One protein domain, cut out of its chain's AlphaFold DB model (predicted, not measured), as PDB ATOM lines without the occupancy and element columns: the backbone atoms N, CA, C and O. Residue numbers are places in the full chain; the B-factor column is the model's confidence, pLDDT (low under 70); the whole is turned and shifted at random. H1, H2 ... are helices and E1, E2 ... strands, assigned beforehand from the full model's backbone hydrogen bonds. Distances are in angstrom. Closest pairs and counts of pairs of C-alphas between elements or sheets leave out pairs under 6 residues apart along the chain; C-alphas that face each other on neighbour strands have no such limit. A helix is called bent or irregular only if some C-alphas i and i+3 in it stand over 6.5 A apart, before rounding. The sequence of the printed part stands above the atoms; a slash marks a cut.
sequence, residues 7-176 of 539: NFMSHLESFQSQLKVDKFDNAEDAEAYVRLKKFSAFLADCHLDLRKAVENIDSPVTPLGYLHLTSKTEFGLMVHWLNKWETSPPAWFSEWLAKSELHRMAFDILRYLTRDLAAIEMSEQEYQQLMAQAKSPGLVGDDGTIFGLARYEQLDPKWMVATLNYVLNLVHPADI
ATOM      1  N   ASN A   7     -30.146 -58.475  18.352       83.81
ATOM      2  CA  ASN A   7     -29.531 -57.987  17.118       83.81
ATOM      3  C   ASN A   7     -30.181 -56.690  16.627       83.81
ATOM      4  O   ASN A   7     -29.475 -55.719  16.353       83.81
ATOM      5  N   PHE A   8     -31.515 -56.641  16.590       84.56
ATOM      6  CA  PHE A   8     -32.249 -55.450  16.174       84.56
ATOM      7  C   PHE A   8     -31.953 -54.259  17.093       84.56
ATOM      8  O   PHE A   8     -31.674 -53.161  16.613       84.56
ATOM      9  N   MET A   9     -31.958 -54.477  18.411       87.38
ATOM     10  CA  MET A   9     -31.641 -53.416  19.373       87.38
ATOM     11  C   MET A   9     -30.205 -52.909  19.206       87.38
ATOM     12  O   MET A   9     -29.989 -51.702  19.117       87.38
ATOM     13  N   SER A  10     -29.234 -53.816  19.063       88.50
ATOM     14  CA  SER A  10     -27.837 -53.438  18.827       88.50
ATOM     15  C   SER A  10     -27.656 -52.644  17.527       88.50
ATOM     16  O   SER A  10     -26.867 -51.696  17.494       88.50
ATOM     17  N   HIS A  11     -28.373 -53.010  16.463       88.00
ATOM     18  CA  HIS A  11     -28.355 -52.277  15.201       88.00
ATOM     19  C   HIS A  11     -28.948 -50.874  15.370       88.00
ATOM     20  O   HIS A  11     -28.335 -49.891  14.960       88.00
ATOM     21  N   LEU A  12     -30.095 -50.758  16.047       88.56
ATOM     22  CA  LEU A  12     -30.752 -49.477  16.295       88.56
ATOM     23  C   LEU A  12     -29.857 -48.520  17.105       88.56
ATOM     24  O   LEU A  12     -29.815 -47.325  16.813       88.56
ATOM     25  N   GLU A  13     -29.115 -49.033  18.092       91.00
ATOM     26  CA  GLU A  13     -28.179 -48.249  18.915       91.00
ATOM     27  C   GLU A  13     -27.006 -47.735  18.079       91.00
ATOM     28  O   GLU A  13     -26.662 -46.548  18.123       91.00
ATOM     29  N   SER A  14     -26.432 -48.621  17.262       90.88
ATOM     30  CA  SER A  14     -25.393 -48.274  16.294       90.88
ATOM     31  C   SER A  14     -25.878 -47.191  15.327       90.88
ATOM     32  O   SER A  14     -25.216 -46.158  15.178       90.88
ATOM     33  N   PHE A  15     -27.058 -47.373  14.731       91.75
ATOM     34  CA  PHE A  15     -27.653 -46.429  13.789       91.75
ATOM     35  C   PHE A  15     -27.884 -45.054  14.432       91.75
ATOM     36  O   PHE A  15     -27.460 -44.027  13.896       91.75
ATOM     37  N   GLN A  16     -28.483 -45.017  15.626       91.62
ATOM     38  CA  GLN A  16     -28.715 -43.773  16.362       91.62
ATOM     39  C   GLN A  16     -27.400 -43.040  16.686       91.62
ATOM     40  O   GLN A  16     -27.344 -41.807  16.649       91.62
ATOM     41  N   SER A  17     -26.329 -43.777  16.994       90.31
ATOM     42  CA  SER A  17     -24.998 -43.200  17.196       90.31
ATOM     43  C   SER A  17     -24.420 -42.622  15.899       90.31
ATOM     44  O   SER A  17     -23.880 -41.514  15.919       90.31
ATOM     45  N   GLN A  18     -24.558 -43.326  14.771       90.69
ATOM     46  CA  GLN A  18     -24.048 -42.889  13.465       90.69
ATOM     47  C   GLN A  18     -24.738 -41.623  12.948       90.69
ATOM     48  O   GLN A  18     -24.068 -40.745  12.401       90.69
ATOM     49  N   LEU A  19     -26.043 -41.464  13.202       89.56
ATOM     50  CA  LEU A  19     -26.762 -40.231  12.866       89.56
ATOM     51  C   LEU A  19     -26.071 -38.990  13.447       89.56
ATOM     52  O   LEU A  19     -26.009 -37.969  12.783       89.56
ATOM     53  N   LYS A  20     -25.470 -39.067  14.639       86.88
ATOM     54  CA  LYS A  20     -24.820 -37.914  15.290       86.88
ATOM     55  C   LYS A  20     -23.514 -37.459  14.624       86.88
ATOM     56  O   LYS A  20     -23.000 -36.406  14.998       86.88
ATOM     57  N   VAL A  21     -22.955 -38.237  13.693       83.94
ATOM     58  CA  VAL A  21     -21.638 -37.986  13.074       83.94
ATOM     59  C   VAL A  21     -21.670 -37.915  11.537       83.94
ATOM     60  O   VAL A  21     -20.612 -37.840  10.918       83.94
ATOM     61  N   ASP A  22     -22.863 -37.908  10.922       75.69
ATOM     62  CA  ASP A  22     -23.128 -37.744   9.474       75.69
ATOM     63  C   ASP A  22     -22.380 -38.713   8.526       75.69
ATOM     64  O   ASP A  22     -22.343 -38.510   7.309       75.69
ATOM     65  N   LYS A  23     -21.799 -39.798   9.054       85.81
ATOM     66  CA  LYS A  23     -21.075 -40.805   8.275       85.81
ATOM     67  C   LYS A  23     -21.506 -42.211   8.679       85.81
ATOM     68  O   LYS A  23     -21.414 -42.567   9.850       85.81
ATOM     69  N   PHE A  24     -21.912 -42.997   7.683       89.31
ATOM     70  CA  PHE A  24     -22.303 -44.395   7.841       89.31
ATOM     71  C   PHE A  24     -21.170 -45.318   7.399       89.31
ATOM     72  O   PHE A  24     -20.603 -45.139   6.316       89.31
ATOM     73  N   ASP A  25     -20.839 -46.293   8.242       85.69
ATOM     74  CA  ASP A  25     -19.734 -47.225   7.997       85.69
ATOM     75  C   ASP A  25     -20.192 -48.533   7.325       85.69
ATOM     76  O   ASP A  25     -19.363 -49.264   6.780       85.69
ATOM     77  N   ASN A  26     -21.499 -48.822   7.305       88.38
ATOM     78  CA  ASN A  26     -22.070 -49.962   6.586       88.38
ATOM     79  C   ASN A  26     -23.205 -49.539   5.633       88.38
ATOM     80  O   ASN A  26     -23.790 -48.462   5.754       88.38
ATOM     81  N   ALA A  27     -23.469 -50.391   4.639       88.38
ATOM     82  CA  ALA A  27     -24.413 -50.103   3.562       88.38
ATOM     83  C   ALA A  27     -25.880 -50.124   4.021       88.38
ATOM     84  O   ALA A  27     -26.675 -49.335   3.524       88.38
ATOM     85  N   GLU A  28     -26.227 -50.986   4.976       86.81
ATOM     86  CA  GLU A  28     -27.599 -51.120   5.467       86.81
ATOM     87  C   GLU A  28     -28.068 -49.854   6.191       86.81
ATOM     88  O   GLU A  28     -29.130 -49.320   5.863       86.81
ATOM     89  N   ASP A  29     -27.236 -49.306   7.080       90.06
ATOM     90  CA  ASP A  29     -27.501 -48.039   7.765       90.06
ATOM     91  C   ASP A  29     -27.605 -46.871   6.769       90.06
ATOM     92  O   ASP A  29     -28.454 -45.985   6.907       90.06
ATOM     93  N   ALA A  30     -26.780 -46.877   5.717       90.38
ATOM     94  CA  ALA A  30     -26.852 -45.870   4.662       90.38
ATOM     95  C   ALA A  30     -28.179 -45.951   3.881       90.38
ATOM     96  O   ALA A  30     -28.787 -44.922   3.575       90.38
ATOM     97  N   GLU A  31     -28.669 -47.155   3.579       90.69
ATOM     98  CA  GLU A  31     -29.977 -47.342   2.948       90.69
ATOM     99  C   GLU A  31     -31.134 -46.959   3.879       90.69
ATOM    100  O   GLU A  31     -32.091 -46.314   3.436       90.69
ATOM    101  N   ALA A  32     -31.037 -47.304   5.166       90.88
ATOM    102  CA  ALA A  32     -31.984 -46.897   6.200       90.88
ATOM    103  C   ALA A  32     -32.106 -45.375   6.258       90.88
ATOM    104  O   ALA A  32     -33.211 -44.829   6.196       90.88
ATOM    105  N   TYR A  33     -30.970 -44.675   6.258       92.94
ATOM    106  CA  TYR A  33     -30.932 -43.221   6.200       92.94
ATOM    107  C   TYR A  33     -31.627 -42.666   4.948       92.94
ATOM    108  O   TYR A  33     -32.412 -41.723   5.049       92.94
ATOM    109  N   VAL A  34     -31.422 -43.267   3.770       92.56
ATOM    110  CA  VAL A  34     -32.113 -42.853   2.534       92.56
ATOM    111  C   VAL A  34     -33.630 -43.036   2.642       92.56
ATOM    112  O   VAL A  34     -34.379 -42.129   2.260       92.56
ATOM    113  N   ARG A  35     -34.106 -44.173   3.170       93.56
ATOM    114  CA  ARG A  35     -35.542 -44.419   3.407       93.56
ATOM    115  C   ARG A  35     -36.125 -43.370   4.352       93.56
ATOM    116  O   ARG A  35     -37.129 -42.731   4.045       93.56
ATOM    117  N   LEU A  36     -35.440 -43.118   5.456       94.38
ATOM    118  CA  LEU A  36     -35.840 -42.156   6.473       94.38
ATOM    119  C   LEU A  36     -35.823 -40.700   5.979       94.38
ATOM    120  O   LEU A  36     -36.709 -39.923   6.327       94.38
ATOM    121  N   LYS A  37     -34.884 -40.317   5.103       94.19
ATOM    122  CA  LYS A  37     -34.900 -38.993   4.455       94.19
ATOM    123  C   LYS A  37     -36.075 -38.827   3.494       94.19
ATOM    124  O   LYS A  37     -36.666 -37.750   3.467       94.19
ATOM    125  N   LYS A  38     -36.444 -39.871   2.742       95.31
ATOM    126  CA  LYS A  38     -37.671 -39.859   1.927       95.31
ATOM    127  C   LYS A  38     -38.914 -39.724   2.806       95.31
ATOM    128  O   LYS A  38     -39.799 -38.946   2.470       95.31
ATOM    129  N   PHE A  39     -38.948 -40.409   3.948       95.50
ATOM    130  CA  PHE A  39     -40.050 -40.280   4.899       95.50
ATOM    131  C   PHE A  39     -40.146 -38.876   5.510       95.50
ATOM    132  O   PHE A  39     -41.223 -38.297   5.562       95.50
ATOM    133  N   SER A  40     -39.017 -38.280   5.895       95.25
ATOM    134  CA  SER A  40     -38.968 -36.887   6.354       95.25
ATOM    135  C   SER A  40     -39.519 -35.913   5.302       95.25
ATOM    136  O   SER A  40     -40.268 -35.004   5.652       95.25
ATOM    137  N   ALA A  41     -39.216 -36.124   4.015       95.19
ATOM    138  CA  ALA A  41     -39.795 -35.329   2.931       95.19
ATOM    139  C   ALA A  41     -41.313 -35.551   2.784       95.19
ATOM    140  O   ALA A  41     -42.046 -34.590   2.587       95.19
ATOM    141  N   PHE A  42     -41.791 -36.789   2.944       95.19
ATOM    142  CA  PHE A  42     -43.226 -37.086   2.978       95.19
ATOM    143  C   PHE A  42     -43.937 -36.358   4.132       95.19
ATOM    144  O   PHE A  42     -44.952 -35.711   3.900       95.19
ATOM    145  N   LEU A  43     -43.378 -36.361   5.347       95.25
ATOM    146  CA  LEU A  43     -43.948 -35.613   6.476       95.25
ATOM    147  C   LEU A  43     -43.963 -34.097   6.234       95.25
ATOM    148  O   LEU A  43     -44.898 -33.416   6.653       95.25
ATOM    149  N   ALA A  44     -42.949 -33.563   5.549       95.06
ATOM    150  CA  ALA A  44     -42.934 -32.161   5.143       95.06
ATOM    151  C   ALA A  44     -44.082 -31.844   4.169       95.06
ATOM    152  O   ALA A  44     -44.779 -30.847   4.354       95.06
ATOM    153  N   ASP A  45     -44.315 -32.711   3.180       94.62
ATOM    154  CA  ASP A  45     -45.447 -32.601   2.257       94.62
ATOM    155  C   ASP A  45     -46.792 -32.646   2.999       94.62
ATOM    156  O   ASP A  45     -47.633 -31.781   2.763       94.62
ATOM    157  N   CYS A  46     -46.981 -33.609   3.910       94.19
ATOM    158  CA  CYS A  46     -48.175 -33.713   4.756       94.19
ATOM    159  C   CYS A  46     -48.422 -32.428   5.548       94.19
ATOM    160  O   CYS A  46     -49.541 -31.915   5.586       94.19
ATOM    161  N   HIS A  47     -47.369 -31.875   6.156       93.75
ATOM    162  CA  HIS A  47     -47.470 -30.647   6.934       93.75
ATOM    163  C   HIS A  47     -47.886 -29.452   6.074       93.75
ATOM    164  O   HIS A  47     -48.779 -28.693   6.449       93.75
ATOM    165  N   LEU A  48     -47.265 -29.290   4.903       92.06
ATOM    166  CA  LEU A  48     -47.602 -28.214   3.973       92.06
ATOM    167  C   LEU A  48     -49.027 -28.347   3.427       92.06
ATOM    168  O   LEU A  48     -49.683 -27.334   3.200       92.06
ATOM    169  N   ASP A  49     -49.502 -29.571   3.215       90.31
ATOM    170  CA  ASP A  49     -50.858 -29.822   2.738       90.31
ATOM    171  C   ASP A  49     -51.911 -29.477   3.798       90.31
ATOM    172  O   ASP A  49     -52.836 -28.713   3.521       90.31
ATOM    173  N   LEU A  50     -51.700 -29.907   5.048       89.69
ATOM    174  CA  LEU A  50     -52.550 -29.503   6.167       89.69
ATOM    175  C   LEU A  50     -52.568 -27.982   6.341       89.69
ATOM    176  O   LEU A  50     -53.633 -27.399   6.526       89.69
ATOM    177  N   ARG A  51     -51.411 -27.313   6.259       87.62
ATOM    178  CA  ARG A  51     -51.358 -25.847   6.369       87.62
ATOM    179  C   ARG A  51     -52.208 -25.161   5.303       87.62
ATOM    180  O   ARG A  51     -52.974 -24.267   5.647       87.62
ATOM    181  N   LYS A  52     -52.147 -25.614   4.047       85.88
ATOM    182  CA  LYS A  52     -53.018 -25.099   2.974       85.88
ATOM    183  C   LYS A  52     -54.495 -25.347   3.266       85.88
ATOM    184  O   LYS A  52     -55.317 -24.475   3.004       85.88
ATOM    185  N   ALA A  53     -54.840 -26.522   3.792       81.69
ATOM    186  CA  ALA A  53     -56.213 -26.834   4.174       81.69
ATOM    187  C   ALA A  53     -56.708 -25.867   5.267       81.69
ATOM    188  O   ALA A  53     -57.787 -25.294   5.135       81.69
ATOM    189  N   VAL A  54     -55.876 -25.596   6.280       79.19
ATOM    190  CA  VAL A  54     -56.177 -24.662   7.378       79.19
ATOM    191  C   VAL A  54     -56.285 -23.209   6.908       79.19
ATOM    192  O   VAL A  54     -57.212 -22.512   7.312       79.19
ATOM    193  N   GLU A  55     -55.405 -22.748   6.014       77.25
ATOM    194  CA  GLU A  55     -55.472 -21.396   5.427       77.25
ATOM    195  C   GLU A  55     -56.812 -21.129   4.716       77.25
ATOM    196  O   GLU A  55     -57.304 -20.000   4.702       77.25
ATOM    197  N   ASN A  56     -57.432 -22.168   4.151       70.31
ATOM    198  CA  ASN A  56     -58.705 -22.057   3.443       70.31
ATOM    199  C   ASN A  56     -59.933 -21.995   4.363       70.31
ATOM    200  O   ASN A  56     -61.020 -21.682   3.867       70.31
ATOM    201  N   ILE A  57     -59.787 -22.245   5.671       68.56
ATOM    202  CA  ILE A  57     -60.906 -22.183   6.625       68.56
ATOM    203  C   ILE A  57     -61.425 -20.743   6.782       68.56
ATOM    204  O   ILE A  57     -62.627 -20.531   6.922       68.56
ATOM    205  N   ASP A  58     -60.540 -19.744   6.693       57.50
ATOM    206  CA  ASP A  58     -60.886 -18.319   6.832       57.50
ATOM    207  C   ASP A  58     -61.273 -17.651   5.491       57.50
ATOM    208  O   ASP A  58     -61.525 -16.442   5.426       57.50
ATOM    209  N   SER A  59     -61.325 -18.417   4.395       55.97
ATOM    210  CA  SER A  59     -61.717 -17.900   3.082       55.97
ATOM    211  C   SER A  59     -63.229 -17.636   3.031       55.97
ATOM    212  O   SER A  59     -64.009 -18.524   3.366       55.97
ATOM    213  N   PRO A  60     -63.697 -16.479   2.519       50.09
ATOM    214  CA  PRO A  60     -65.128 -16.155   2.414       50.09
ATOM    215  C   PRO A  60     -65.921 -17.080   1.470       50.09
ATOM    216  O   PRO A  60     -67.125 -16.893   1.300       50.09
ATOM    217  N   VAL A  61     -65.250 -18.035   0.822       49.00
ATOM    218  CA  VAL A  61     -65.821 -19.010  -0.116       49.00
ATOM    219  C   VAL A  61     -66.068 -20.372   0.552       49.00
ATOM    220  O   VAL A  61     -66.885 -21.143   0.055       49.00
ATOM    221  N   THR A  62     -65.421 -20.657   1.687       51.97
ATOM    222  CA  THR A  62     -65.585 -21.914   2.427       51.97
ATOM    223  C   THR A  62     -66.561 -21.678   3.583       51.97
ATOM    224  O   THR A  62     -66.370 -20.730   4.347       51.97
ATOM    225  N   PRO A  63     -67.625 -22.481   3.753       54.03
ATOM    226  CA  PRO A  63     -68.426 -22.398   4.969       54.03
ATOM    227  C   PRO A  63     -67.525 -22.672   6.182       54.03
ATOM    228  O   PRO A  63     -66.726 -23.609   6.147       54.03
ATOM    229  N   LEU A  64     -67.647 -21.867   7.247       55.56
ATOM    230  CA  LEU A  64     -66.947 -22.119   8.512       55.56
ATOM    231  C   LEU A  64     -67.234 -23.564   8.958       55.56
ATOM    232  O   LEU A  64     -68.378 -23.871   9.284       55.56
ATOM    233  N   GLY A  65     -66.213 -24.427   8.963       65.50
ATOM    234  CA  GLY A  65     -66.336 -25.819   9.417       65.50
ATOM    235  C   GLY A  65     -65.869 -26.907   8.440       65.50
ATOM    236  O   GLY A  65     -65.781 -28.056   8.862       65.50
ATOM    237  N   TYR A  66     -65.544 -26.579   7.182       77.75
ATOM    238  CA  TYR A  66     -65.209 -27.579   6.156       77.75
ATOM    239  C   TYR A  66     -63.775 -27.487   5.621       77.75
ATOM    240  O   TYR A  66     -63.273 -26.400   5.338       77.75
ATOM    241  N   LEU A  67     -63.141 -28.650   5.447       80.19
ATOM    242  CA  LEU A  67     -61.775 -28.813   4.944       80.19
ATOM    243  C   LEU A  67     -61.760 -29.692   3.694       80.19
ATOM    244  O   LEU A  67     -62.271 -30.805   3.726       80.19
ATOM    245  N   HIS A  68     -61.165 -29.212   2.602       83.06
ATOM    246  CA  HIS A  68     -60.866 -30.074   1.457       83.06
ATOM    247  C   HIS A  68     -59.597 -30.863   1.762       83.06
ATOM    248  O   HIS A  68     -58.548 -30.254   2.008       83.06
ATOM    249  N   LEU A  69     -59.701 -32.190   1.788       80.81
ATOM    250  CA  LEU A  69     -58.608 -33.052   2.204       80.81
ATOM    251  C   LEU A  69     -57.907 -33.706   1.026       80.81
ATOM    252  O   LEU A  69     -58.440 -33.893  -0.065       80.81
ATOM    253  N   THR A  70     -56.672 -34.100   1.299       79.81
ATOM    254  CA  THR A  70     -55.968 -35.106   0.515       79.81
ATOM    255  C   THR A  70     -55.520 -36.217   1.456       79.81
ATOM    256  O   THR A  70     -55.437 -36.012   2.673       79.81
ATOM    257  N   SER A  71     -55.122 -37.360   0.896       69.69
ATOM    258  CA  SER A  71     -54.540 -38.479   1.653       69.69
ATOM    259  C   SER A  71     -53.296 -38.107   2.474       69.69
ATOM    260  O   SER A  71     -52.863 -38.873   3.327       69.69
ATOM    261  N   LYS A  72     -52.690 -36.933   2.243       82.94
ATOM    262  CA  LYS A  72     -51.524 -36.457   2.997       82.94
ATOM    263  C   LYS A  72     -51.886 -35.697   4.273       82.94
ATOM    264  O   LYS A  72     -51.013 -35.520   5.122       82.94
ATOM    265  N   THR A  73     -53.118 -35.216   4.404       82.75
ATOM    266  CA  THR A  73     -53.507 -34.325   5.512       82.75
ATOM    267  C   THR A  73     -53.456 -35.008   6.881       82.75
ATOM    268  O   THR A  73     -53.163 -34.339   7.873       82.75
ATOM    269  N   GLU A  74     -53.624 -36.332   6.926       83.56
ATOM    270  CA  GLU A  74     -53.683 -37.134   8.152       83.56
ATOM    271  C   GLU A  74     -52.446 -36.955   9.056       83.56
ATOM    272  O   GLU A  74     -52.535 -36.677  10.254       83.56
ATOM    273  N   PHE A  75     -51.250 -37.005   8.468       90.56
ATOM    274  CA  PHE A  75     -49.987 -36.874   9.204       90.56
ATOM    275  C   PHE A  75     -49.480 -35.427   9.278       90.56
ATOM    276  O   PHE A  75     -48.337 -35.175   9.674       90.56
ATOM    277  N   GLY A  76     -50.314 -34.450   8.911       90.25
ATOM    278  CA  GLY A  76     -49.911 -33.053   8.781       90.25
ATOM    279  C   GLY A  76     -49.453 -32.400  10.085       90.25
ATOM    280  O   GLY A  76     -48.613 -31.502  10.054       90.25
ATOM    281  N   LEU A  77     -49.920 -32.857  11.250       91.94
ATOM    282  CA  LEU A  77     -49.477 -32.317  12.543       91.94
ATOM    283  C   LEU A  77     -48.190 -32.936  13.089       91.94
ATOM    284  O   LEU A  77     -47.626 -32.387  14.038       91.94
ATOM    285  N   MET A  78     -47.672 -34.012  12.488       92.81
ATOM    286  CA  MET A  78     -46.521 -34.734  13.044       92.81
ATOM    287  C   MET A  78     -45.293 -33.837  13.191       92.81
ATOM    288  O   MET A  78     -44.665 -33.834  14.245       92.81
ATOM    289  N   VAL A  79     -44.991 -33.011  12.183       91.38
ATOM    290  CA  VAL A  79     -43.862 -32.060  12.234       91.38
ATOM    291  C   VAL A  79     -44.013 -31.075  13.399       91.38
ATOM    292  O   VAL A  79     -43.056 -30.844  14.134       91.38
ATOM    293  N   HIS A  80     -45.218 -30.539  13.605       91.31
ATOM    294  CA  HIS A  80     -45.492 -29.599  14.693       91.31
ATOM    295  C   HIS A  80     -45.359 -30.272  16.067       91.31
ATOM    296  O   HIS A  80     -44.676 -29.759  16.954       91.31
ATOM    297  N   TRP A  81     -45.950 -31.457  16.248       92.38
ATOM    298  CA  TRP A  81     -45.845 -32.205  17.501       92.38
ATOM    299  C   TRP A  81     -44.406 -32.604  17.829       92.38
ATOM    300  O   TRP A  81     -43.981 -32.407  18.963       92.38
ATOM    301  N   LEU A  82     -43.627 -33.087  16.856       90.19
ATOM    302  CA  LEU A  82     -42.225 -33.472  17.066       90.19
ATOM    303  C   LEU A  82     -41.377 -32.317  17.612       90.19
ATOM    304  O   LEU A  82     -40.627 -32.510  18.570       90.19
ATOM    305  N   ASN A  83     -41.528 -31.116  17.048       86.12
ATOM    306  CA  ASN A  83     -40.765 -29.943  17.477       86.12
ATOM    307  C   ASN A  83     -41.205 -29.451  18.865       86.12
ATOM    308  O   ASN A  83     -40.376 -29.146  19.724       86.12
ATOM    309  N   LYS A  84     -42.516 -29.401  19.130       88.00
ATOM    310  CA  LYS A  84     -43.048 -28.924  20.417       88.00
ATOM    311  C   LYS A  84     -42.771 -29.897  21.558       88.00
ATOM    312  O   LYS A  84     -42.417 -29.480  22.666       88.00
ATOM    313  N   TRP A  85     -42.911 -31.193  21.302       91.06
ATOM    314  CA  TRP A  85     -42.778 -32.232  22.323       91.06
ATOM    315  C   TRP A  85     -41.328 -32.512  22.714       91.06
ATOM    316  O   TRP A  85     -41.097 -33.197  23.704       91.06
ATOM    317  N   GLU A  86     -40.346 -31.943  22.012       83.00
ATOM    318  CA  GLU A  86     -38.957 -31.936  22.476       83.00
ATOM    319  C   GLU A  86     -38.802 -31.172  23.800       83.00
ATOM    320  O   GLU A  86     -38.070 -31.599  24.691       83.00
ATOM    321  N   THR A  87     -39.501 -30.043  23.942       86.06
ATOM    322  CA  THR A  87     -39.368 -29.163  25.117       86.06
ATOM    323  C   THR A  87     -40.525 -29.297  26.096       86.06
ATOM    324  O   THR A  87     -40.338 -29.088  27.295       86.06
ATOM    325  N   SER A  88     -41.713 -29.651  25.604       90.00
ATOM    326  CA  SER A  88     -42.927 -29.753  26.412       90.00
ATOM    327  C   SER A  88     -43.845 -30.882  25.913       90.00
ATOM    328  O   SER A  88     -44.937 -30.606  25.404       90.00
ATOM    329  N   PRO A  89     -43.429 -32.156  26.035       92.19
ATOM    330  CA  PRO A  89     -44.266 -33.291  25.655       92.19
ATOM    331  C   PRO A  89     -45.514 -33.400  26.550       92.19
ATOM    332  O   PRO A  89     -45.442 -33.113  27.749       92.19
ATOM    333  N   PRO A  90     -46.658 -33.875  26.020       93.62
ATOM    334  CA  PRO A  90     -47.796 -34.269  26.840       93.62
ATOM    335  C   PRO A  90     -47.391 -35.303  27.898       93.62
ATOM    336  O   PRO A  90     -46.501 -36.128  27.672       93.62
ATOM    337  N   ALA A  91     -48.075 -35.299  29.046       94.88
ATOM    338  CA  ALA A  91     -47.762 -36.207  30.155       94.88
ATOM    339  C   ALA A  91     -47.804 -37.685  29.727       94.88
ATOM    340  O   ALA A  91     -46.836 -38.410  29.943       94.88
ATOM    341  N   TRP A  92     -48.866 -38.094  29.022       93.62
ATOM    342  CA  TRP A  92     -49.009 -39.464  28.516       93.62
ATOM    343  C   TRP A  92     -47.845 -39.865  27.601       93.62
ATOM    344  O   TRP A  92     -47.374 -40.997  27.660       93.62
ATOM    345  N   PHE A  93     -47.348 -38.937  26.775       95.00
ATOM    346  CA  PHE A  93     -46.262 -39.209  25.837       95.00
ATOM    347  C   PHE A  93     -44.921 -39.312  26.564       95.00
ATOM    348  O   PHE A  93     -44.110 -40.178  26.258       95.00
ATOM    349  N   SER A  94     -44.715 -38.485  27.593       94.69
ATOM    350  CA  SER A  94     -43.547 -38.576  28.477       94.69
ATOM    351  C   SER A  94     -43.487 -39.924  29.196       94.69
ATOM    352  O   SER A  94     -42.432 -40.556  29.258       94.69
ATOM    353  N   GLU A  95     -44.628 -40.383  29.712       93.62
ATOM    354  CA  GLU A  95     -44.772 -41.703  30.326       93.62
ATOM    355  C   GLU A  95     -44.540 -42.820  29.303       93.62
ATOM    356  O   GLU A  95     -43.828 -43.784  29.586       93.62
ATOM    357  N   TRP A  96     -45.074 -42.667  28.089       93.00
ATOM    358  CA  TRP A  96     -44.894 -43.607  26.986       93.00
ATOM    359  C   TRP A  96     -43.420 -43.740  26.566       93.00
ATOM    360  O   TRP A  96     -42.902 -44.852  26.500       93.00
ATOM    361  N   LEU A  97     -42.695 -42.628  26.402       93.31
ATOM    362  CA  LEU A  97     -41.249 -42.620  26.133       93.31
ATOM    363  C   LEU A  97     -40.426 -43.240  27.272       93.31
ATOM    364  O   LEU A  97     -39.303 -43.697  27.064       93.31
ATOM    365  N   ALA A  98     -40.944 -43.255  28.498       92.69
ATOM    366  CA  ALA A  98     -40.268 -43.877  29.629       92.69
ATOM    367  C   ALA A  98     -40.445 -45.406  29.690       92.69
ATOM    368  O   ALA A  98     -39.729 -46.039  30.466       92.69
ATOM    369  N   LYS A  99     -41.336 -46.007  28.881       90.06
ATOM    370  CA  LYS A  99     -41.636 -47.451  28.924       90.06
ATOM    371  C   LYS A  99     -40.452 -48.333  28.517       90.06
ATOM    372  O   LYS A  99     -40.249 -49.382  29.124       90.06
ATOM    373  N   SER A 100     -39.675 -47.944  27.504       89.31
ATOM    374  CA  SER A 100     -38.442 -48.653  27.131       89.31
ATOM    375  C   SER A 100     -37.494 -47.786  26.304       89.31
ATOM    376  O   SER A 100     -37.870 -46.735  25.789       89.31
ATOM    377  N   GLU A 101     -36.259 -48.254  26.143       90.00
ATOM    378  CA  GLU A 101     -35.256 -47.613  25.290       90.00
ATOM    379  C   GLU A 101     -35.698 -47.537  23.822       90.00
ATOM    380  O   GLU A 101     -35.569 -46.483  23.204       90.00
ATOM    381  N   LEU A 102     -36.356 -48.582  23.307       89.62
ATOM    382  CA  LEU A 102     -36.902 -48.600  21.947       89.62
ATOM    383  C   LEU A 102     -37.860 -47.426  21.674       89.62
ATOM    384  O   LEU A 102     -37.790 -46.812  20.610       89.62
ATOM    385  N   HIS A 103     -38.718 -47.078  22.643       91.81
ATOM    386  CA  HIS A 103     -39.636 -45.938  22.522       91.81
ATOM    387  C   HIS A 103     -38.864 -44.624  22.334       91.81
ATOM    388  O   HIS A 103     -39.198 -43.815  21.467       91.81
ATOM    389  N   ARG A 104     -37.801 -44.428  23.124       91.88
ATOM    390  CA  ARG A 104     -36.950 -43.231  23.054       91.88
ATOM    391  C   ARG A 104     -36.181 -43.163  21.748       91.88
ATOM    392  O   ARG A 104     -36.142 -42.107  21.130       91.88
ATOM    393  N   MET A 105     -35.611 -44.281  21.308       92.31
ATOM    394  CA  MET A 105     -34.822 -44.338  20.080       92.31
ATOM    395  C   MET A 105     -35.661 -44.034  18.842       92.31
ATOM    396  O   MET A 105     -35.220 -43.248  18.008       92.31
ATOM    397  N   ALA A 106     -36.877 -44.588  18.740       92.31
ATOM    398  CA  ALA A 106     -37.795 -44.279  17.642       92.31
ATOM    399  C   ALA A 106     -38.057 -42.766  17.544       92.31
ATOM    400  O   ALA A 106     -37.952 -42.177  16.467       92.31
ATOM    401  N   PHE A 107     -38.333 -42.132  18.689       94.06
ATOM    402  CA  PHE A 107     -38.570 -40.692  18.773       94.06
ATOM    403  C   PHE A 107     -37.320 -39.868  18.443       94.06
ATOM    404  O   PHE A 107     -37.394 -38.941  17.640       94.06
ATOM    405  N   ASP A 108     -36.160 -40.223  18.996       93.38
ATOM    406  CA  ASP A 108     -34.900 -39.520  18.746       93.38
ATOM    407  C   ASP A 108     -34.448 -39.603  17.285       93.38
ATOM    408  O   ASP A 108     -33.957 -38.612  16.741       93.38
ATOM    409  N   ILE A 109     -34.615 -40.765  16.645       94.00
ATOM    410  CA  ILE A 109     -34.323 -40.948  15.219       94.00
ATOM    411  C   ILE A 109     -35.222 -40.029  14.397       94.00
ATOM    412  O   ILE A 109     -34.719 -39.255  13.581       94.00
ATOM    413  N   LEU A 110     -36.537 -40.074  14.635       92.88
ATOM    414  CA  LEU A 110     -37.489 -39.245  13.904       92.88
ATOM    415  C   LEU A 110     -37.173 -37.755  14.075       92.88
ATOM    416  O   LEU A 110     -37.027 -37.044  13.083       92.88
ATOM    417  N   ARG A 111     -36.955 -37.314  15.318       91.50
ATOM    418  CA  ARG A 111     -36.576 -35.938  15.654       91.50
ATOM    419  C   ARG A 111     -35.302 -35.498  14.939       91.50
ATOM    420  O   ARG A 111     -35.260 -34.405  14.377       91.50
ATOM    421  N   TYR A 112     -34.262 -36.336  14.932       91.38
ATOM    422  CA  TYR A 112     -33.010 -36.029  14.234       91.38
ATOM    423  C   TYR A 112     -33.258 -35.732  12.752       91.38
ATOM    424  O   TYR A 112     -32.713 -34.772  12.206       91.38
ATOM    425  N   LEU A 113     -34.094 -36.544  12.105       89.38
ATOM    426  CA  LEU A 113     -34.374 -36.452  10.675       89.38
ATOM    427  C   LEU A 113     -35.253 -35.257  10.311       89.38
ATOM    428  O   LEU A 113     -35.138 -34.745   9.196       89.38
ATOM    429  N   THR A 114     -36.117 -34.825  11.230       89.38
ATOM    430  CA  THR A 114     -37.065 -33.726  11.018       89.38
ATOM    431  C   THR A 114     -36.597 -32.387  11.581       89.38
ATOM    432  O   THR A 114     -37.295 -31.397  11.385       89.38
ATOM    433  N   ARG A 115     -35.421 -32.301  12.218       86.94
ATOM    434  CA  ARG A 115     -34.902 -31.056  12.829       86.94
ATOM    435  C   ARG A 115     -34.876 -29.851  11.878       86.94
ATOM    436  O   ARG A 115     -35.108 -28.722  12.295       86.94
ATOM    437  N   ASP A 116     -34.623 -30.097  10.593       86.88
ATOM    438  CA  ASP A 116     -34.530 -29.046   9.574       86.88
ATOM    439  C   ASP A 116     -35.917 -28.605   9.064       86.88
ATOM    440  O   ASP A 116     -36.038 -27.597   8.369       86.88
ATOM    441  N   LEU A 117     -36.986 -29.329   9.429       90.38
ATOM    442  CA  LEU A 117     -38.368 -28.993   9.078       90.38
ATOM    443  C   LEU A 117     -38.966 -27.907   9.984       90.38
ATOM    444  O   LEU A 117     -40.059 -27.424   9.705       90.38
ATOM    445  N   ALA A 118     -38.247 -27.451  11.016       82.75
ATOM    446  CA  ALA A 118     -38.670 -26.324  11.852       82.75
ATOM    447  C   ALA A 118     -38.981 -25.051  11.040       82.75
ATOM    448  O   ALA A 118     -39.803 -24.237  11.442       82.75
ATOM    449  N   ALA A 119     -38.369 -24.891   9.862       85.88
ATOM    450  CA  ALA A 119     -38.617 -23.751   8.981       85.88
ATOM    451  C   ALA A 119     -40.023 -23.730   8.351       85.88
ATOM    452  O   ALA A 119     -40.482 -22.663   7.945       85.88
ATOM    453  N   ILE A 120     -40.690 -24.884   8.236       88.38
ATOM    454  CA  ILE A 120     -42.040 -24.989   7.657       88.38
ATOM    455  C   ILE A 120     -43.128 -25.158   8.719       88.38
ATOM    456  O   ILE A 120     -44.303 -25.207   8.358       88.38
ATOM    457  N   GLU A 121     -42.737 -25.232   9.994       87.06
ATOM    458  CA  GLU A 121     -43.636 -25.465  11.118       87.06
ATOM    459  C   GLU A 121     -44.737 -24.401  11.193       87.06
ATOM    460  O   GLU A 121     -44.507 -23.202  11.019       87.06
ATOM    461  N   MET A 122     -45.944 -24.869  11.489       88.50
ATOM    462  CA  MET A 122     -47.076 -24.044  11.875       88.50
ATOM    463  C   MET A 122     -46.734 -23.196  13.112       88.50
ATOM    464  O   MET A 122     -46.241 -23.704  14.122       88.50
ATOM    465  N   SER A 123     -47.020 -21.898  13.046       88.06
ATOM    466  CA  SER A 123     -46.890 -20.980  14.175       88.06
ATOM    467  C   SER A 123     -47.833 -21.365  15.318       88.06
ATOM    468  O   SER A 123     -48.869 -21.998  15.120       88.06
ATOM    469  N   GLU A 124     -47.511 -20.926  16.538       87.94
ATOM    470  CA  GLU A 124     -48.386 -21.150  17.696       87.94
ATOM    471  C   GLU A 124     -49.788 -20.565  17.470       87.94
ATOM    472  O   GLU A 124     -50.778 -21.148  17.890       87.94
ATOM    473  N   GLN A 125     -49.886 -19.431  16.772       86.94
ATOM    474  CA  GLN A 125     -51.172 -18.813  16.469       86.94
ATOM    475  C   GLN A 125     -52.018 -19.683  15.532       86.94
ATOM    476  O   GLN A 125     -53.177 -19.934  15.852       86.94
ATOM    477  N   GLU A 126     -51.447 -20.159  14.421       87.12
ATOM    478  CA  GLU A 126     -52.135 -21.054  13.476       87.12
ATOM    479  C   GLU A 126     -52.580 -22.349  14.180       87.12
ATOM    480  O   GLU A 126     -53.719 -22.786  14.019       87.12
ATOM    481  N   TYR A 127     -51.724 -22.926  15.034       89.62
ATOM    482  CA  TYR A 127     -52.071 -24.131  15.791       89.62
ATOM    483  C   TYR A 127     -53.217 -23.879  16.775       89.62
ATOM    484  O   TYR A 127     -54.187 -24.634  16.803       89.62
ATOM    485  N   GLN A 128     -53.166 -22.795  17.554       87.38
ATOM    486  CA  GLN A 128     -54.253 -22.455  18.475       87.38
ATOM    487  C   GLN A 128     -55.560 -22.133  17.739       87.38
ATOM    488  O   GLN A 128     -56.631 -22.429  18.267       87.38
ATOM    489  N   GLN A 129     -55.497 -21.573  16.528       83.31
ATOM    490  CA  GLN A 129     -56.670 -21.355  15.677       83.31
ATOM    491  C   GLN A 129     -57.288 -22.680  15.220       83.31
ATOM    492  O   GLN A 129     -58.479 -22.888  15.455       83.31
ATOM    493  N   LEU A 130     -56.483 -23.600  14.673       86.69
ATOM    494  CA  LEU A 130     -56.927 -24.950  14.309       86.69
ATOM    495  C   LEU A 130     -57.582 -25.653  15.508       86.69
ATOM    496  O   LEU A 130     -58.705 -26.143  15.423       86.69
ATOM    497  N   MET A 131     -56.913 -25.629  16.663       87.88
ATOM    498  CA  MET A 131     -57.395 -26.263  17.892       87.88
ATOM    499  C   MET A 131     -58.655 -25.597  18.456       87.88
ATOM    500  O   MET A 131     -59.447 -26.260  19.124       87.88
ATOM    501  N   ALA A 132     -58.846 -24.292  18.246       83.50
ATOM    502  CA  ALA A 132     -60.055 -23.587  18.661       83.50
ATOM    503  C   ALA A 132     -61.251 -23.960  17.776       83.50
ATOM    504  O   ALA A 132     -62.331 -24.226  18.301       83.50
ATOM    505  N   GLN A 133     -61.052 -24.031  16.459       79.00
ATOM    506  CA  GLN A 133     -62.092 -24.410  15.499       79.00
ATOM    507  C   GLN A 133     -62.501 -25.883  15.655       79.00
ATOM    508  O   GLN A 133     -63.689 -26.204  15.667       79.00
ATOM    509  N   ALA A 134     -61.528 -26.763  15.900       82.94
ATOM    510  CA  ALA A 134     -61.748 -28.176  16.198       82.94
ATOM    511  C   ALA A 134     -62.641 -28.434  17.428       82.94
ATOM    512  O   ALA A 134     -63.264 -29.485  17.530       82.94
ATOM    513  N   LYS A 135     -62.708 -27.496  18.386       78.56
ATOM    514  CA  LYS A 135     -63.438 -27.686  19.654       78.56
ATOM    515  C   LYS A 135     -64.935 -27.378  19.582       78.56
ATOM    516  O   LYS A 135     -65.645 -27.792  20.493       78.56
ATOM    517  N   SER A 136     -65.409 -26.612  18.595       63.75
ATOM    518  CA  SER A 136     -66.824 -26.209  18.488       63.75
ATOM    519  C   SER A 136     -67.090 -25.493  17.152       63.75
ATOM    520  O   SER A 136     -66.608 -24.367  17.006       63.75
ATOM    521  N   PRO A 137     -67.879 -26.033  16.199       57.38
ATOM    522  CA  PRO A 137     -68.657 -27.284  16.200       57.38
ATOM    523  C   PRO A 137     -67.868 -28.509  15.691       57.38
ATOM    524  O   PRO A 137     -68.463 -29.511  15.319       57.38
ATOM    525  N   GLY A 138     -66.535 -28.428  15.634       71.56
ATOM    526  CA  GLY A 138     -65.685 -29.436  14.997       71.56
ATOM    527  C   GLY A 138     -65.433 -29.120  13.522       71.56
ATOM    528  O   GLY A 138     -66.288 -28.571  12.829       71.56
ATOM    529  N   LEU A 139     -64.220 -29.416  13.058       86.50
ATOM    530  CA  LEU A 139     -63.820 -29.282  11.658       86.50
ATOM    531  C   LEU A 139     -64.011 -30.629  10.962       86.50
ATOM    532  O   LEU A 139     -63.616 -31.655  11.517       86.50
ATOM    533  N   VAL A 140     -64.603 -30.634   9.768       89.00
ATOM    534  CA  VAL A 140     -64.919 -31.872   9.043       89.00
ATOM    535  C   VAL A 140     -64.377 -31.829   7.615       89.00
ATOM    536  O   VAL A 140     -64.554 -30.849   6.885       89.00
ATOM    537  N   GLY A 141     -63.710 -32.910   7.225       89.06
ATOM    538  CA  GLY A 141     -63.237 -33.178   5.875       89.06
ATOM    539  C   GLY A 141     -64.356 -33.360   4.859       89.06
ATOM    540  O   GLY A 141     -65.494 -33.659   5.213       89.06
ATOM    541  N   ASP A 142     -64.036 -33.216   3.581       89.00
ATOM    542  CA  ASP A 142     -64.944 -33.518   2.470       89.00
ATOM    543  C   ASP A 142     -65.352 -34.992   2.390       89.00
ATOM    544  O   ASP A 142     -66.441 -35.294   1.900       89.00
ATOM    545  N   ASP A 143     -64.536 -35.886   2.939       90.62
ATOM    546  CA  ASP A 143     -64.811 -37.316   3.105       90.62
ATOM    547  C   ASP A 143     -65.515 -37.683   4.430       90.62
ATOM    548  O   ASP A 143     -65.930 -38.831   4.614       90.62
ATOM    549  N   GLY A 144     -65.696 -36.713   5.334       92.12
ATOM    550  CA  GLY A 144     -66.281 -36.906   6.663       92.12
ATOM    551  C   GLY A 144     -65.264 -37.034   7.802       92.12
ATOM    552  O   GLY A 144     -65.675 -37.158   8.954       92.12
ATOM    553  N   THR A 145     -63.958 -36.964   7.546       92.25
ATOM    554  CA  THR A 145     -62.928 -37.027   8.599       92.25
ATOM    555  C   THR A 145     -63.101 -35.902   9.624       92.25
ATOM    556  O   THR A 145     -63.144 -34.727   9.261       92.25
ATOM    557  N   ILE A 146     -63.168 -36.229  10.919       91.88
ATOM    558  CA  ILE A 146     -63.290 -35.224  11.986       91.88
ATOM    559  C   ILE A 146     -61.903 -34.756  12.437       91.88
ATOM    560  O   ILE A 146     -61.112 -35.519  12.988       91.88
ATOM    561  N   PHE A 147     -61.643 -33.458  12.305       90.06
ATOM    562  CA  PHE A 147     -60.493 -32.761  12.884       90.06
ATOM    563  C   PHE A 147     -60.810 -32.311  14.306       90.06
ATOM    564  O   PHE A 147     -61.005 -31.127  14.582       90.06
ATOM    565  N   GLY A 148     -60.868 -33.286  15.209       89.75
ATOM    566  CA  GLY A 148     -61.121 -33.096  16.632       89.75
ATOM    567  C   GLY A 148     -60.109 -33.839  17.506       89.75
ATOM    568  O   GLY A 148     -59.162 -34.447  17.008       89.75
ATOM    569  N   LEU A 149     -60.269 -33.709  18.825       88.69
ATOM    570  CA  LEU A 149     -59.313 -34.177  19.841       88.69
ATOM    571  C   LEU A 149     -59.737 -35.475  20.532       88.69
ATOM    572  O   LEU A 149     -59.021 -35.947  21.420       88.69
ATOM    573  N   ALA A 150     -60.918 -36.003  20.213       90.62
ATOM    574  CA  ALA A 150     -61.358 -37.262  20.783       90.62
ATOM    575  C   ALA A 150     -60.526 -38.424  20.226       90.62
ATOM    576  O   ALA A 150     -59.805 -38.298  19.238       90.62
ATOM    577  N   ARG A 151     -60.620 -39.574  20.895       93.00
ATOM    578  CA  ARG A 151     -59.909 -40.791  20.498       93.00
ATOM    579  C   ARG A 151     -60.232 -41.132  19.036       93.00
ATOM    580  O   ARG A 151     -61.408 -41.229  18.702       93.00
ATOM    581  N   TYR A 152     -59.197 -41.346  18.224       93.81
ATOM    582  CA  TYR A 152     -59.262 -41.639  16.782       93.81
ATOM    583  C   TYR A 152     -59.742 -40.497  15.871       93.81
ATOM    584  O   TYR A 152     -59.806 -40.683  14.662       93.81
ATOM    585  N   GLU A 153     -60.021 -39.303  16.395       93.00
ATOM    586  CA  GLU A 153     -60.181 -38.114  15.547       93.00
ATOM    587  C   GLU A 153     -58.807 -37.617  15.062       93.00
ATOM    588  O   GLU A 153     -57.764 -37.964  15.621       93.00
ATOM    589  N   GLN A 154     -58.773 -36.788  14.018       90.81
ATOM    590  CA  GLN A 154     -57.532 -36.457  13.308       90.81
ATOM    591  C   GLN A 154     -56.481 -35.729  14.164       90.81
ATOM    592  O   GLN A 154     -55.285 -35.792  13.872       90.81
ATOM    593  N   LEU A 155     -56.906 -35.019  15.216       91.31
ATOM    594  CA  LEU A 155     -56.009 -34.298  16.126       91.31
ATOM    595  C   LEU A 155     -55.694 -35.102  17.394       91.31
ATOM    596  O   LEU A 155     -55.079 -34.556  18.314       91.31
ATOM    597  N   ASP A 156     -56.089 -36.377  17.457       93.31
ATOM    598  CA  ASP A 156     -55.677 -37.285  18.520       93.31
ATOM    599  C   ASP A 156     -54.145 -37.436  18.507       93.31
ATOM    600  O   ASP A 156     -53.565 -38.000  17.572       93.31
ATOM    601  N   PRO A 157     -53.437 -36.972  19.550       93.06
ATOM    602  CA  PRO A 157     -51.982 -37.002  19.564       93.06
ATOM    603  C   PRO A 157     -51.417 -38.435  19.618       93.06
ATOM    604  O   PRO A 157     -50.221 -38.633  19.389       93.06
ATOM    605  N   LYS A 158     -52.241 -39.458  19.888       94.38
ATOM    606  CA  LYS A 158     -51.810 -40.863  19.862       94.38
ATOM    607  C   LYS A 158     -51.503 -41.384  18.458       94.38
ATOM    608  O   LYS A 158     -50.747 -42.352  18.361       94.38
ATOM    609  N   TRP A 159     -51.941 -40.709  17.389       94.25
ATOM    610  CA  TRP A 159     -51.506 -41.019  16.017       94.25
ATOM    611  C   TRP A 159     -49.980 -40.957  15.841       94.25
ATOM    612  O   TRP A 159     -49.431 -41.659  14.993       94.25
ATOM    613  N   MET A 160     -49.261 -40.218  16.700       94.00
ATOM    614  CA  MET A 160     -47.790 -40.231  16.732       94.00
ATOM    615  C   MET A 160     -47.217 -41.652  16.871       94.00
ATOM    616  O   MET A 160     -46.138 -41.947  16.360       94.00
ATOM    617  N   VAL A 161     -47.930 -42.566  17.535       93.06
ATOM    618  CA  VAL A 161     -47.478 -43.951  17.704       93.06
ATOM    619  C   VAL A 161     -47.415 -44.702  16.370       93.06
ATOM    620  O   VAL A 161     -46.463 -45.457  16.157       93.06
ATOM    621  N   ALA A 162     -48.347 -44.458  15.445       94.88
ATOM    622  CA  ALA A 162     -48.295 -45.014  14.092       94.88
ATOM    623  C   ALA A 162     -47.030 -44.543  13.354       94.88
ATOM    624  O   ALA A 162     -46.243 -45.357  12.862       94.88
ATOM    625  N   THR A 163     -46.760 -43.234  13.385       95.12
ATOM    626  CA  THR A 163     -45.562 -42.614  12.795       95.12
ATOM    627  C   THR A 163     -44.267 -43.184  13.384       95.12
ATOM    628  O   THR A 163     -43.339 -43.507  12.643       95.12
ATOM    629  N   LEU A 164     -44.193 -43.363  14.705       94.56
ATOM    630  CA  LEU A 164     -43.001 -43.899  15.372       94.56
ATOM    631  C   LEU A 164     -42.765 -45.383  15.068       94.56
ATOM    632  O   LEU A 164     -41.623 -45.790  14.864       94.56
ATOM    633  N   ASN A 165     -43.820 -46.194  14.981       94.00
ATOM    634  CA  ASN A 165     -43.686 -47.580  14.532       94.00
ATOM    635  C   ASN A 165     -43.231 -47.659  13.070       94.00
ATOM    636  O   ASN A 165     -42.370 -48.473  12.731       94.00
ATOM    637  N   TYR A 166     -43.748 -46.781  12.212       94.94
ATOM    638  CA  TYR A 166     -43.316 -46.713  10.823       94.94
ATOM    639  C   TYR A 166     -41.826 -46.355  10.695       94.94
ATOM    640  O   TYR A 166     -41.111 -46.968   9.904       94.94
ATOM    641  N   VAL A 167     -41.305 -45.453  11.538       94.19
ATOM    642  CA  VAL A 167     -39.857 -45.171  11.613       94.19
ATOM    643  C   VAL A 167     -39.058 -46.435  11.889       94.19
ATOM    644  O   VAL A 167     -38.069 -46.682  11.202       94.19
ATOM    645  N   LEU A 168     -39.500 -47.260  12.844       91.62
ATOM    646  CA  LEU A 168     -38.831 -48.526  13.130       91.62
ATOM    647  C   LEU A 168     -38.789 -49.416  11.883       91.62
ATOM    648  O   LEU A 168     -37.718 -49.917  11.549       91.62
ATOM    649  N   ASN A 169     -39.902 -49.536  11.149       91.69
ATOM    650  CA  ASN A 169     -39.981 -50.340   9.919       91.69
ATOM    651  C   ASN A 169     -38.967 -49.904   8.855       91.69
ATOM    652  O   ASN A 169     -38.482 -50.733   8.088       91.69
ATOM    653  N   LEU A 170     -38.641 -48.611   8.798       91.88
ATOM    654  CA  LEU A 170     -37.704 -48.069   7.819       91.88
ATOM    655  C   LEU A 170     -36.234 -48.257   8.206       91.88
ATOM    656  O   LEU A 170     -35.393 -48.299   7.301       91.88
ATOM    657  N   VAL A 171     -35.918 -48.363   9.502       89.62
ATOM    658  CA  VAL A 171     -34.536 -48.559   9.965       89.62
ATOM    659  C   VAL A 171     -34.031 -49.921   9.493       89.62
ATOM    660  O   VAL A 171     -33.113 -49.980   8.680       89.62
ATOM    661  N   HIS A 172     -34.693 -51.003   9.903       82.94
ATOM    662  CA  HIS A 172     -34.227 -52.364   9.628       82.94
ATOM    663  C   HIS A 172     -35.393 -53.284   9.211       82.94
ATOM    664  O   HIS A 172     -35.873 -54.107   9.992       82.94
ATOM    665  N   PRO A 173     -35.902 -53.129   7.975       80.62
ATOM    666  CA  PRO A 173     -37.131 -53.786   7.531       80.62
ATOM    667  C   PRO A 173     -37.051 -55.319   7.532       80.62
ATOM    668  O   PRO A 173     -38.049 -55.977   7.823       80.62
ATOM    669  N   ALA A 174     -35.884 -55.891   7.221       73.44
ATOM    670  CA  ALA A 174     -35.703 -57.337   7.071       73.44
ATOM    671  C   ALA A 174     -36.008 -58.125   8.358       73.44
ATOM    672  O   ALA A 174     -36.587 -59.208   8.286       73.44
ATOM    673  N   ASP A 175     -35.693 -57.548   9.516       67.31
ATOM    674  CA  ASP A 175     -35.885 -58.183  10.824       67.31
ATOM    675  C   ASP A 175     -37.255 -57.860  11.438       67.31
ATOM    676  O   ASP A 175     -37.753 -58.551  12.336       67.31
ATOM    677  N   ILE A 176     -37.891 -56.800  10.939       71.81
ATOM    678  CA  ILE A 176     -39.112 -56.249  11.514       71.81
ATOM    679  C   ILE A 176     -40.366 -56.767  10.827       71.81
ATOM    680  O   ILE A 176     -41.332 -57.057  11.529       71.81
TER     681      ILE A 176
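Overview. This is residues 7 to 176 of the 539 residues of an uncharacterized protein of Sphingorhabdus sp. YGSMI21 (UniProt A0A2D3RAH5). One long helix, H2, runs along nearly the whole length of the domain, and the shorter helices lie over one side of it: H7 runs back beside its first part, while H3 and H5 cross its middle. H1 and the small H8 lie at one end, H6, E1 and loops at the other, and H4 lies on the side of H5 and H7 away from H2; residues 58 to 63 stick out. The printed part has 170 residues, with eight named helices and one named strand in the order H1 H2 H3 H4 H5 H6 E1 H7 H8, and its class is mostly helix. It is compact, with a radius of gyration of the C-alphas of 17.4 A, but elongated in outline, spanning 55 by 29 by 27 A.

Along the chain. H2, residues 27 to 58, is 48.5 A long and begins at C-alpha 27 (-24.413, -50.103, 3.562). Before it stands H1, residues 7 to 19, 18.5 A long, from C-alpha 7 (-29.531, -57.987, 17.118). After it come H3, residues 78 to 85, H4, residues 91 to 97, and H5, residues 101 to 120, 29.5 A long. H5 is irregular, with C-alphas 113 and 116 7.5 A apart, and has a kink of 51 degrees near residue 114. H6 is residues 124 to 133, E1 residues 139 to 141, and H7 residues 157 to 171, 23.0 A long. H8, residues 173 to 176, ends at C-alpha 176 (-39.112, -56.249, 11.514).

Arrangement. H5 is the hub, touching H1, H2, H3, H4 and H7. With residues 113 to 120 alone it touches H2 at a steep tilt of 55 degrees, the closest C-alphas being those of Ser 40 and Thr 114, 5.9 A apart. H7 touches H2 at a shallow tilt of 28 degrees, opposite ways, closest at the C-alphas of Ala 32 and Val 171, 4.8 A. H7 and H5 touch about perpendicular, at 79 degrees, closest at the C-alphas of Ala 106 and Leu 164, 5.7 A. H3 touches H2 about perpendicular, at 86 degrees, closest at the C-alphas of His 47 and Val 79, 6.6 A. H1 touches H5 at a shallow tilt of 30 degrees, closest at the C-alphas of Gln 16 and Ile 109, 6.4 A. H4 and H5 touch only at the corner, and only just, with 3 pairs of C-alphas within 8 A, the closest being those of Leu 97 and His 103, 5.2 A. H6 is close to H2 but not clearly touching, with the C-alphas of Val 54 and Leu 130 7.0 A apart, and H8 is likewise close to H7, with those of Asn 169 and Ile 176 6.2 A apart. E1 pairs with no named strand, but its residues 140 to 141 pair parallel with residues 66 to 67, and its residues 139 to 140 pair antiparallel with 146 to 147. Every O i to N i+4 pair is within hydrogen-bond range in H1, H3, H4 and H6, against 26 of 28 in H2, 11 of 16 in H5 and 9 of 11 in H7; H8 is too short for such a pair.

Size, cuts and confidence. The C-alphas farthest apart are those of Asn 7 and Pro 60, 56.9 A. The printed part has no cut. The links H2 to H3, 19 residues, and E1 to H7, 15 residues, are long. The mean pLDDT of the printed part is 86.8; residues 57 to 65, 71, 136 to 137 and 175 are under 70.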